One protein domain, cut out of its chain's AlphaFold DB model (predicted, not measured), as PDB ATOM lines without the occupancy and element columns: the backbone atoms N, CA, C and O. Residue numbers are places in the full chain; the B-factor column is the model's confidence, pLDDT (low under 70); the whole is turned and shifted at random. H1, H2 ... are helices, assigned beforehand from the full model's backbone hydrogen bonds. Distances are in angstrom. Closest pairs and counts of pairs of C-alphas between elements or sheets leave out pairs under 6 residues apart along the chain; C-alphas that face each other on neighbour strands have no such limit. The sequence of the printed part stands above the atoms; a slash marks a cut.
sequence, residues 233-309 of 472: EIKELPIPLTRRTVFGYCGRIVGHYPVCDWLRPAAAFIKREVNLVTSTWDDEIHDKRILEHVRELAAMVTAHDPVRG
ATOM      1  N   GLU A 233      33.094  15.914 -32.846       61.47
ATOM      2  CA  GLU A 233      32.205  16.736 -33.673       61.47
ATOM      3  C   GLU A 233      30.783  16.142 -33.681       61.47
ATOM      4  O   GLU A 233      30.605  14.936 -33.863       61.47
ATOM      5  N   ILE A 234      29.767  16.990 -33.504       64.94
ATOM      6  CA  ILE A 234      28.349  16.628 -33.645       64.94
ATOM      7  C   ILE A 234      27.811  17.402 -34.850       64.94
ATOM      8  O   ILE A 234      27.436  18.561 -34.720       64.94
ATOM      9  N   LYS A 235      27.835  16.782 -36.033       58.19
ATOM     10  CA  LYS A 235      27.373  17.405 -37.292       58.19
ATOM     11  C   LYS A 235      26.165  16.707 -37.921       58.19
ATOM     12  O   LYS A 235      25.501  17.287 -38.770       58.19
ATOM     13  N   GLU A 236      25.876  15.476 -37.508       75.44
ATOM     14  CA  GLU A 236      24.880  14.612 -38.144       75.44
ATOM     15  C   GLU A 236      23.714  14.319 -37.196       75.44
ATOM     16  O   GLU A 236      23.885  13.687 -36.145       75.44
ATOM     17  N   LEU A 237      22.522  14.763 -37.604       83.69
ATOM     18  CA  LEU A 237      21.246  14.388 -36.998       83.69
ATOM     19  C   LEU A 237      21.013  12.866 -37.125       83.69
ATOM     20  O   LEU A 237      21.488  12.250 -38.083       83.69
ATOM     21  N   PRO A 238      20.276  12.234 -36.196       81.81
ATOM     22  CA  PRO A 238      19.927  10.820 -36.302       81.81
ATOM     23  C   PRO A 238      18.929  10.587 -37.447       81.81
ATOM     24  O   PRO A 238      17.749  10.886 -37.305       81.81
ATOM     25  N   ILE A 239      19.402  10.043 -38.570       79.44
ATOM     26  CA  ILE A 239      18.586   9.675 -39.739       79.44
ATOM     27  C   ILE A 239      18.858   8.194 -40.082       79.44
ATOM     28  O   ILE A 239      20.029   7.819 -40.163       79.44
ATOM     29  N   PRO A 240      17.825   7.347 -40.287       86.56
ATOM     30  CA  PRO A 240      16.409   7.597 -39.992       86.56
ATOM     31  C   PRO A 240      16.182   7.821 -38.488       86.56
ATOM     32  O   PRO A 240      17.031   7.461 -37.665       86.56
ATOM     33  N   LEU A 241      15.045   8.408 -38.110       91.81
ATOM     34  CA  LEU A 241      14.693   8.567 -36.698       91.81
ATOM     35  C   LEU A 241      14.082   7.263 -36.188       91.81
ATOM     36  O   LEU A 241      12.961   6.918 -36.538       91.81
ATOM     37  N   THR A 242      14.813   6.556 -35.333       91.38
ATOM     38  CA  THR A 242      14.333   5.390 -34.585       91.38
ATOM     39  C   THR A 242      14.712   5.551 -33.119       91.38
ATOM     40  O   THR A 242      15.568   6.379 -32.774       91.38
ATOM     41  N   ARG A 243      14.141   4.730 -32.226       87.00
ATOM     42  CA  ARG A 243      14.565   4.731 -30.814       87.00
ATOM     43  C   ARG A 243      16.083   4.542 -30.697       87.00
ATOM     44  O   ARG A 243      16.724   5.258 -29.930       87.00
ATOM     45  N   ARG A 244      16.684   3.645 -31.488       87.62
ATOM     46  CA  ARG A 244      18.134   3.389 -31.513       87.62
ATOM     47  C   ARG A 244      18.938   4.606 -31.961       87.62
ATOM     48  O   ARG A 244      19.919   4.934 -31.291       87.62
ATOM     49  N   THR A 245      18.572   5.264 -33.061       87.75
ATOM     50  CA  THR A 245      19.375   6.382 -33.590       87.75
ATOM     51  C   THR A 245      19.271   7.616 -32.696       87.75
ATOM     52  O   THR A 245      20.303   8.221 -32.396       87.75
ATOM     53  N   VAL A 246      18.083   7.933 -32.166       85.31
ATOM     54  CA  VAL A 246      17.899   9.070 -31.247       85.31
ATOM     55  C   VAL A 246      18.555   8.801 -29.886       85.31
ATOM     56  O   VAL A 246      19.281   9.661 -29.387       85.31
ATOM     57  N   PHE A 247      18.429   7.598 -29.306       84.44
ATOM     58  CA  PHE A 247      19.174   7.255 -28.082       84.44
ATOM     59  C   PHE A 247      20.690   7.239 -28.312       84.44
ATOM     60  O   PHE A 247      21.434   7.649 -27.423       84.44
ATOM     61  N   GLY A 248      21.157   6.807 -29.488       82.62
ATOM     62  CA  GLY A 248      22.570   6.845 -29.872       82.62
ATOM     63  C   GLY A 248      23.101   8.272 -30.043       82.62
ATOM     64  O   GLY A 248      24.195   8.581 -29.574       82.62
ATOM     65  N   TYR A 249      22.318   9.170 -30.647       84.50
ATOM     66  CA  TYR A 249      22.619  10.602 -30.724       84.50
ATOM     67  C   TYR A 249      22.675  11.224 -29.323       84.50
ATOM     68  O   TYR A 249      23.743  11.649 -28.882       84.50
ATOM     69  N   CYS A 250      21.586  11.145 -28.558       83.06
ATOM     70  CA  CYS A 250      21.527  11.655 -27.190       83.06
ATOM     71  C   CYS A 250      22.526  10.962 -26.240       83.06
ATOM     72  O   CYS A 250      22.855  11.505 -25.190       83.06
ATOM     73  N   GLY A 251      23.020   9.764 -26.569       78.81
ATOM     74  CA  GLY A 251      24.121   9.087 -25.881       78.81
ATOM     75  C   GLY A 251      25.482   9.710 -26.199       78.81
ATOM     76  O   GLY A 251      26.207  10.074 -25.274       78.81
ATOM     77  N   ARG A 252      25.801   9.919 -27.487       79.00
ATOM     78  CA  ARG A 252      27.046  10.578 -27.943       79.00
ATOM     79  C   ARG A 252      27.251  11.964 -27.323       79.00
ATOM     80  O   ARG A 252      28.400  12.364 -27.119       79.00
ATOM     81  N   ILE A 253      26.163  12.686 -27.030       76.06
ATOM     82  CA  ILE A 253      26.227  14.079 -26.568       76.06
ATOM     83  C   ILE A 253      26.247  14.263 -25.035       76.06
ATOM     84  O   ILE A 253      26.704  15.319 -24.606       76.06
ATOM     85  N   VAL A 254      25.863  13.270 -24.210       75.06
ATOM     86  CA  VAL A 254      25.923  13.379 -22.721       75.06
ATOM     87  C   VAL A 254      26.598  12.213 -21.984       75.06
ATOM     88  O   VAL A 254      26.923  12.344 -20.807       75.06
ATOM     89  N   GLY A 255      26.772  11.053 -22.625       58.75
ATOM     90  CA  GLY A 255      26.901   9.758 -21.933       58.75
ATOM     91  C   GLY A 255      28.178   9.510 -21.122       58.75
ATOM     92  O   GLY A 255      28.258   8.498 -20.432       58.75
ATOM     93  N   HIS A 256      29.170  10.394 -21.210       63.41
ATOM     94  CA  HIS A 256      30.500  10.225 -20.607       63.41
ATOM     95  C   HIS A 256      31.151  11.556 -20.195       63.41
ATOM     96  O   HIS A 256      32.372  11.628 -20.049       63.41
ATOM     97  N   TYR A 257      30.351  12.613 -20.036       64.69
ATOM     98  CA  TYR A 257      30.812  13.944 -19.633       64.69
ATOM     99  C   TYR A 257      30.308  14.274 -18.214       64.69
ATOM    100  O   TYR A 257      29.094  14.183 -17.993       64.69
ATOM    101  N   PRO A 258      31.190  14.662 -17.266       64.75
ATOM    102  CA  PRO A 258      30.787  15.015 -15.899       64.75
ATOM    103  C   PRO A 258      29.817  16.198 -15.846       64.75
ATOM    104  O   PRO A 258      28.843  16.161 -15.107       64.75
ATOM    105  N   VAL A 259      30.048  17.212 -16.682       73.62
ATOM    106  CA  VAL A 259      29.191  18.397 -16.812       73.62
ATOM    107  C   VAL A 259      28.501  18.386 -18.176       73.62
ATOM    108  O   VAL A 259      29.119  18.098 -19.207       73.62
ATOM    109  N   CYS A 260      27.201  18.645 -18.180       73.38
ATOM    110  CA  CYS A 260      26.345  18.742 -19.358       73.38
ATOM    111  C   CYS A 260      25.314  19.872 -19.254       73.38
ATOM    112  O   CYS A 260      24.742  20.211 -20.289       73.38
ATOM    113  N   ASP A 261      25.081  20.455 -18.071       79.75
ATOM    114  CA  ASP A 261      24.122  21.552 -17.873       79.75
ATOM    115  C   ASP A 261      22.728  21.177 -18.446       79.75
ATOM    116  O   ASP A 261      22.349  19.997 -18.473       79.75
ATOM    117  N   TRP A 262      21.988  22.155 -18.971       82.38
ATOM    118  CA  TRP A 262      20.720  22.039 -19.700       82.38
ATOM    119  C   TRP A 262      20.646  20.898 -20.733       82.38
ATOM    120  O   TRP A 262      19.557  20.377 -20.995       82.38
ATOM    121  N   LEU A 263      21.774  20.456 -21.307       81.62
ATOM    122  CA  LEU A 263      21.779  19.378 -22.298       81.62
ATOM    123  C   LEU A 263      21.397  18.028 -21.677       81.62
ATOM    124  O   LEU A 263      20.812  17.190 -22.365       81.62
ATOM    125  N   ARG A 264      21.691  17.795 -20.390       80.31
ATOM    126  CA  ARG A 264      21.367  16.523 -19.725       80.31
ATOM    127  C   ARG A 264      19.855  16.307 -19.539       80.31
ATOM    128  O   ARG A 264      19.392  15.249 -19.982       80.31
ATOM    129  N   PRO A 265      19.063  17.253 -18.989       75.31
ATOM    130  CA  PRO A 265      17.613  17.095 -18.906       75.31
ATOM    131  C   PRO A 265      16.954  17.129 -20.290       75.31
ATOM    132  O   PRO A 265      16.081  16.302 -20.545       75.31
ATOM    133  N   ALA A 266      17.408  17.974 -21.223       81.69
ATOM    134  CA  ALA A 266      16.841  18.028 -22.576       81.69
ATOM    135  C   ALA A 266      17.058  16.712 -23.362       81.69
ATOM    136  O   ALA A 266      16.118  16.141 -23.921       81.69
ATOM    137  N   ALA A 267      18.268  16.140 -23.311       83.69
ATOM    138  CA  ALA A 267      18.563  14.834 -23.909       83.69
ATOM    139  C   ALA A 267      17.892  13.652 -23.176       83.69
ATOM    140  O   ALA A 267      17.847  12.543 -23.722       83.69
ATOM    141  N   ALA A 268      17.396  13.849 -21.950       81.25
ATOM    142  CA  ALA A 268      16.551  12.889 -21.239       81.25
ATOM    143  C   ALA A 268      15.066  13.043 -21.614       81.25
ATOM    144  O   ALA A 268      14.385  12.033 -21.787       81.25
ATOM    145  N   PHE A 269      14.578  14.274 -21.802       82.88
ATOM    146  CA  PHE A 269      13.207  14.577 -22.227       82.88
ATOM    147  C   PHE A 269      12.887  13.947 -23.585       82.88
ATOM    148  O   PHE A 269      11.973  13.132 -23.680       82.88
ATOM    149  N   ILE A 270      13.742  14.174 -24.586       86.50
ATOM    150  CA  ILE A 270      13.601  13.565 -25.918       86.50
ATOM    151  C   ILE A 270      13.601  12.025 -25.837       86.50
ATOM    152  O   ILE A 270      12.843  11.362 -26.540       86.50
ATOM    153  N   LYS A 271      14.388  11.417 -24.933       86.94
ATOM    154  CA  LYS A 271      14.351   9.956 -24.697       86.94
ATOM    155  C   LYS A 271      13.018   9.483 -24.098       86.94
ATOM    156  O   LYS A 271      12.595   8.371 -24.412       86.94
ATOM    157  N   ARG A 272      12.360  10.292 -23.254       86.44
ATOM    158  CA  ARG A 272      11.014  10.007 -22.719       86.44
ATOM    159  C   ARG A 272       9.970  10.074 -23.832       86.44
ATOM    160  O   ARG A 272       9.213   9.122 -23.967       86.44
ATOM    161  N   GLU A 273       9.972  11.120 -24.657       89.50
ATOM    162  CA  GLU A 273       9.049  11.247 -25.798       89.50
ATOM    163  C   GLU A 273       9.198  10.092 -26.795       89.50
ATOM    164  O   GLU A 273       8.221   9.427 -27.133       89.50
ATOM    165  N   VAL A 274      10.438   9.782 -27.190       89.94
ATOM    166  CA  VAL A 274      10.760   8.636 -28.053       89.94
ATOM    167  C   VAL A 274      10.213   7.331 -27.472       89.94
ATOM    168  O   VAL A 274       9.624   6.541 -28.206       89.94
ATOM    169  N   ASN A 275      10.369   7.096 -26.164       89.25
ATOM    170  CA  ASN A 275       9.844   5.896 -25.506       89.25
ATOM    171  C   ASN A 275       8.308   5.822 -25.487       89.25
ATOM    172  O   ASN A 275       7.788   4.712 -25.427       89.25
ATOM    173  N   LEU A 276       7.594   6.953 -25.541       90.06
ATOM    174  CA  LEU A 276       6.125   6.987 -25.562       90.06
ATOM    175  C   LEU A 276       5.538   6.660 -26.945       90.06
ATOM    176  O   LEU A 276       4.427   6.144 -27.014       90.06
ATOM    177  N   VAL A 277       6.268   6.938 -28.034       92.06
ATOM    178  CA  VAL A 277       5.790   6.728 -29.420       92.06
ATOM    179  C   VAL A 277       6.384   5.499 -30.120       92.06
ATOM    180  O   VAL A 277       6.105   5.265 -31.291       92.06
ATOM    181  N   THR A 278       7.214   4.712 -29.431       90.56
ATOM    182  CA  THR A 278       7.843   3.493 -29.975       90.56
ATOM    183  C   THR A 278       7.603   2.294 -29.065       90.56
ATOM    184  O   THR A 278       7.399   2.439 -27.860       90.56
ATOM    185  N   SER A 279       7.709   1.089 -29.617       88.62
ATOM    186  CA  SER A 279       7.661  -0.184 -28.894       88.62
ATOM    187  C   SER A 279       9.030  -0.880 -28.873       88.62
ATOM    188  O   SER A 279       9.523  -1.228 -27.793       88.62
ATOM    189  N   THR A 280       9.708  -0.994 -30.023       88.88
ATOM    190  CA  THR A 280      11.027  -1.635 -30.168       88.88
ATOM    191  C   THR A 280      12.174  -0.616 -30.253       88.88
ATOM    192  O   THR A 280      12.008   0.567 -29.967       88.88
ATOM    193  N   TRP A 281      13.390  -1.077 -30.563       82.88
ATOM    194  CA  TRP A 281      14.547  -0.203 -30.787       82.88
ATOM    195  C   TRP A 281      14.613   0.378 -32.200       82.88
ATOM    196  O   TRP A 281      15.252   1.411 -32.388       82.88
ATOM    197  N   ASP A 282      13.976  -0.270 -33.169       89.56
ATOM    198  CA  ASP A 282      14.171   0.001 -34.596       89.56
ATOM    199  C   ASP A 282      12.890   0.499 -35.287       89.56
ATOM    200  O   ASP A 282      12.910   0.763 -36.484       89.56
ATOM    201  N   ASP A 283      11.815   0.700 -34.516       87.44
ATOM    202  CA  ASP A 283      10.595   1.395 -34.940       87.44
ATOM    203  C   ASP A 283      10.943   2.798 -35.463       87.44
ATOM    204  O   ASP A 283      11.639   3.562 -34.780       87.44
ATOM    205  N   GLU A 284      10.444   3.144 -36.652       91.12
ATOM    206  CA  GLU A 284      10.632   4.466 -37.251       91.12
ATOM    207  C   GLU A 284       9.657   5.497 -36.663       91.12
ATOM    208  O   GLU A 284       8.484   5.223 -36.411       91.12
ATOM    209  N   ILE A 285      10.164   6.705 -36.417       92.12
ATOM    210  CA  ILE A 285       9.464   7.782 -35.721       92.12
ATOM    211  C   ILE A 285       9.047   8.839 -36.740       92.12
ATOM    212  O   ILE A 285       9.831   9.707 -37.123       92.12
ATOM    213  N   HIS A 286       7.779   8.795 -37.141       89.19
ATOM    214  CA  HIS A 286       7.182   9.788 -38.038       89.19
ATOM    215  C   HIS A 286       6.617  11.028 -37.303       89.19
ATOM    216  O   HIS A 286       6.074  11.929 -37.945       89.19
ATOM    217  N   ASP A 287       6.738  11.105 -35.969       90.19
ATOM    218  CA  ASP A 287       6.303  12.277 -35.195       90.19
ATOM    219  C   ASP A 287       7.238  13.473 -35.436       90.19
ATOM    220  O   ASP A 287       8.382  13.523 -34.971       90.19
ATOM    221  N   LYS A 288       6.714  14.471 -36.154       89.81
ATOM    222  CA  LYS A 288       7.434  15.697 -36.518       89.81
ATOM    223  C   LYS A 288       7.897  16.513 -35.304       89.81
ATOM    224  O   LYS A 288       8.865  17.251 -35.438       89.81
ATOM    225  N   ARG A 289       7.256  16.377 -34.136       93.62
ATOM    226  CA  ARG A 289       7.635  17.107 -32.911       93.62
ATOM    227  C   ARG A 289       8.970  16.615 -32.368       93.62
ATOM    228  O   ARG A 289       9.850  17.416 -32.097       93.62
ATOM    229  N   ILE A 290       9.157  15.294 -32.318       91.31
ATOM    230  CA  ILE A 290      10.419  14.675 -31.884       91.31
ATOM    231  C   ILE A 290      11.549  15.018 -32.862       91.31
ATOM    232  O   ILE A 290      12.674  15.277 -32.434       91.31
ATOM    233  N   LEU A 291      11.257  15.071 -34.168       90.25
ATOM    234  CA  LEU A 291      12.209  15.561 -35.166       90.25
ATOM    235  C   LEU A 291      12.622  17.016 -34.899       90.25
ATOM    236  O   LEU A 291      13.812  17.319 -34.976       90.25
ATOM    237  N   GLU A 292      11.679  17.896 -34.557       91.88
ATOM    238  CA  GLU A 292      11.992  19.298 -34.278       91.88
ATOM    239  C   GLU A 292      12.738  19.479 -32.952       91.88
ATOM    240  O   GLU A 292      13.803  20.085 -32.960       91.88
ATOM    241  N   HIS A 293      12.320  18.832 -31.859       91.94
ATOM    242  CA  HIS A 293      13.067  18.860 -30.592       91.94
ATOM    243  C   HIS A 293      14.516  18.355 -30.767       91.94
ATOM    244  O   HIS A 293      15.450  18.886 -30.164       91.94
ATOM    245  N   VAL A 294      14.749  17.351 -31.626       91.00
ATOM    246  CA  VAL A 294      16.103  16.864 -31.957       91.00
ATOM    247  C   VAL A 294      16.899  17.877 -32.799       91.00
ATOM    248  O   VAL A 294      18.115  17.988 -32.605       91.00
ATOM    249  N   ARG A 295      16.250  18.637 -33.693       90.81
ATOM    250  CA  ARG A 295      16.870  19.741 -34.456       90.81
ATOM    251  C   ARG A 295      17.218  20.925 -33.562       90.81
ATOM    252  O   ARG A 295      18.349  21.397 -33.620       90.81
ATOM    253  N   GLU A 296      16.292  21.357 -32.711       90.31
ATOM    254  CA  GLU A 296      16.491  22.421 -31.721       90.31
ATOM    255  C   GLU A 296      17.655  22.080 -30.788       90.31
ATOM    256  O   GLU A 296      18.567  22.890 -30.611       90.31
ATOM    257  N   LEU A 297      17.706  20.841 -30.278       88.44
ATOM    258  CA  LEU A 297      18.823  20.359 -29.464       88.44
ATOM    259  C   LEU A 297      20.157  20.417 -30.226       88.44
ATOM    260  O   LEU A 297      21.172  20.830 -29.668       88.44
ATOM    261  N   ALA A 298      20.174  20.013 -31.501       89.69
ATOM    262  CA  ALA A 298      21.372  20.066 -32.337       89.69
ATOM    263  C   ALA A 298      21.831  21.508 -32.612       89.69
ATOM    264  O   ALA A 298      23.025  21.797 -32.506       89.69
ATOM    265  N   ALA A 299      20.902  22.419 -32.907       88.12
ATOM    266  CA  ALA A 299      21.182  23.837 -33.115       88.12
ATOM    267  C   ALA A 299      21.720  24.496 -31.833       88.12
ATOM    268  O   ALA A 299      22.756  25.160 -31.872       88.12
ATOM    269  N   MET A 300      21.088  24.234 -30.684       85.56
ATOM    270  CA  MET A 300      21.521  24.749 -29.380       85.56
ATOM    271  C   MET A 300      22.902  24.226 -28.969       85.56
ATOM    272  O   MET A 300      23.728  25.013 -28.510       85.56
ATOM    273  N   VAL A 301      23.211  22.941 -29.193       86.00
ATOM    274  CA  VAL A 301      24.566  22.400 -28.958       86.00
ATOM    275  C   VAL A 301      25.584  22.981 -29.946       86.00
ATOM    276  O   VAL A 301      26.726  23.218 -29.566       86.00
ATOM    277  N   THR A 302      25.191  23.247 -31.194       85.69
ATOM    278  CA  THR A 302      26.083  23.850 -32.204       85.69
ATOM    279  C   THR A 302      26.427  25.303 -31.867       85.69
ATOM    280  O   THR A 302      27.564  25.721 -32.073       85.69
ATOM    281  N   ALA A 303      25.471  26.068 -31.330       83.81
ATOM    282  CA  ALA A 303      25.673  27.463 -30.940       83.81
ATOM    283  C   ALA A 303      26.354  27.616 -29.566       83.81
ATOM    284  O   ALA A 303      27.245  28.448 -29.405       83.81
ATOM    285  N   HIS A 304      25.939  26.821 -28.573       81.00
ATOM    286  CA  HIS A 304      26.269  27.028 -27.159       81.00
ATOM    287  C   HIS A 304      26.515  25.703 -26.419       81.00
ATOM    288  O   HIS A 304      25.848  25.404 -25.429       81.00
ATOM    289  N   ASP A 305      27.475  24.900 -26.886       84.88
ATOM    290  CA  ASP A 305      27.822  23.617 -26.263       84.88
ATOM    291  C   ASP A 305      28.189  23.757 -24.763       84.88
ATOM    292  O   ASP A 305      29.232  24.342 -24.438       84.88
ATOM    293  N   PRO A 306      27.387  23.208 -23.828       78.69
ATOM    294  CA  PRO A 306      27.663  23.309 -22.397       78.69
ATOM    295  C   PRO A 306      28.700  22.291 -21.912       78.69
ATOM    296  O   PRO A 306      29.139  22.363 -20.766       78.69
ATOM    297  N   VAL A 307      29.087  21.320 -22.747       80.31
ATOM    298  CA  VAL A 307      29.931  20.188 -22.343       80.31
ATOM    299  C   VAL A 307      31.393  20.623 -22.228       80.31
ATOM    300  O   VAL A 307      32.213  20.476 -23.140       80.31
ATOM    301  N   ARG A 308      31.703  21.189 -21.062       70.44
ATOM    302  CA  ARG A 308      33.016  21.667 -20.625       70.44
ATOM    303  C   ARG A 308      33.091  21.695 -19.101       70.44
ATOM    304  O   ARG A 308      32.071  21.807 -18.432       70.44
ATOM    305  N   GLY A 309      34.299  21.664 -18.554       63.50
ATOM    306  CA  GLY A 309      34.496  21.777 -17.113       63.50
ATOM    307  C   GLY A 309      35.959  21.857 -16.706       63.50
ATOM    308  O   GLY A 309      36.875  21.752 -17.529       63.50
TER     309      GLY A 309
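Overview. This is residues 233 to 309 of the 472 residues of the protein "RNase H type-1 domain-containing protein" of Trichuris muris (UniProt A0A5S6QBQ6). Three helices lie side by side with their lines nearly aligned, in an up-and-down bundle: H2 packs on H1 and on H3, while H1 and H3 are only near each other. The three helices make a triangle in cross-section, and the stretch of residues 233 to 242 runs along the bundle on the side away from H2. The printed part has 77 residues with three named helices, in the order H1, H2, H3 along the chain, and no named strand; the class is all helix. It is compact, with a radius of gyration of the C-alphas of 12.0 A, and elongated, with spans of 36 by 20 by 18 A.

Arrangement. H1, residues 243 to 254, H2, residues 263 to 277, and H3, residues 288 to 304, form a bundle that is up and down, each helix running against the one before it. H1 and H2 touch and form a helical hairpin. Their closest C-alphas are those of Cys 250 and Ala 267, 5.4 A apart. Their lines stand at a shallow tilt of 8 degrees, and they run opposite ways. H2 and H3 also touch and form a helical hairpin. Their closest C-alphas are those of Ile 270 and Ile 290, 6.9 A apart. They run opposite ways at a shallow tilt of 12 degrees. The centres of H1 and H2 are 9.9 A apart, and those of H2 and H3 12.1 A. H1 and H3 are near each other, with 10 pairs of C-alphas within 10 A but no pair within 8 A. In H3 every O i to N i+4 pair is within hydrogen-bond range; in H1 7 of 8 such pairs are, and in H2 10 of 11.

Along the chain. The printed part begins at Glu 233, with its C-alpha at (32.205, 16.736, -33.673). H1 has 12 residues, Arg 243 to Val 254, and measures 16.4 A from first to last C-alpha; C-alpha 243 is at (14.565, 4.731, -30.814). H2 has 15 residues, Leu 263 to Val 277, and measures 21.6 A. H3, the longest helix with 17 residues, goes from Lys 288 to His 304 and measures 23.9 A; C-alpha 304 is at (26.269, 27.028, -27.159).

Size, cuts and confidence. The two C-alphas farthest apart in the domain are those of Ser 279 and Gly 309, at 36.6 A. The C-alphas of Glu 233 and Gly 309, the first and last printed residues, are 17.5 A apart. The printed part has no cut. The link from H1 to H2 has 8 residues and the link from H2 to H3 has 10; both are short. The mean pLDDT of the printed part is 82.9, and the model's confidence is low, under 70, at residues 233 to 235, residues 255 to 258 and residue 309.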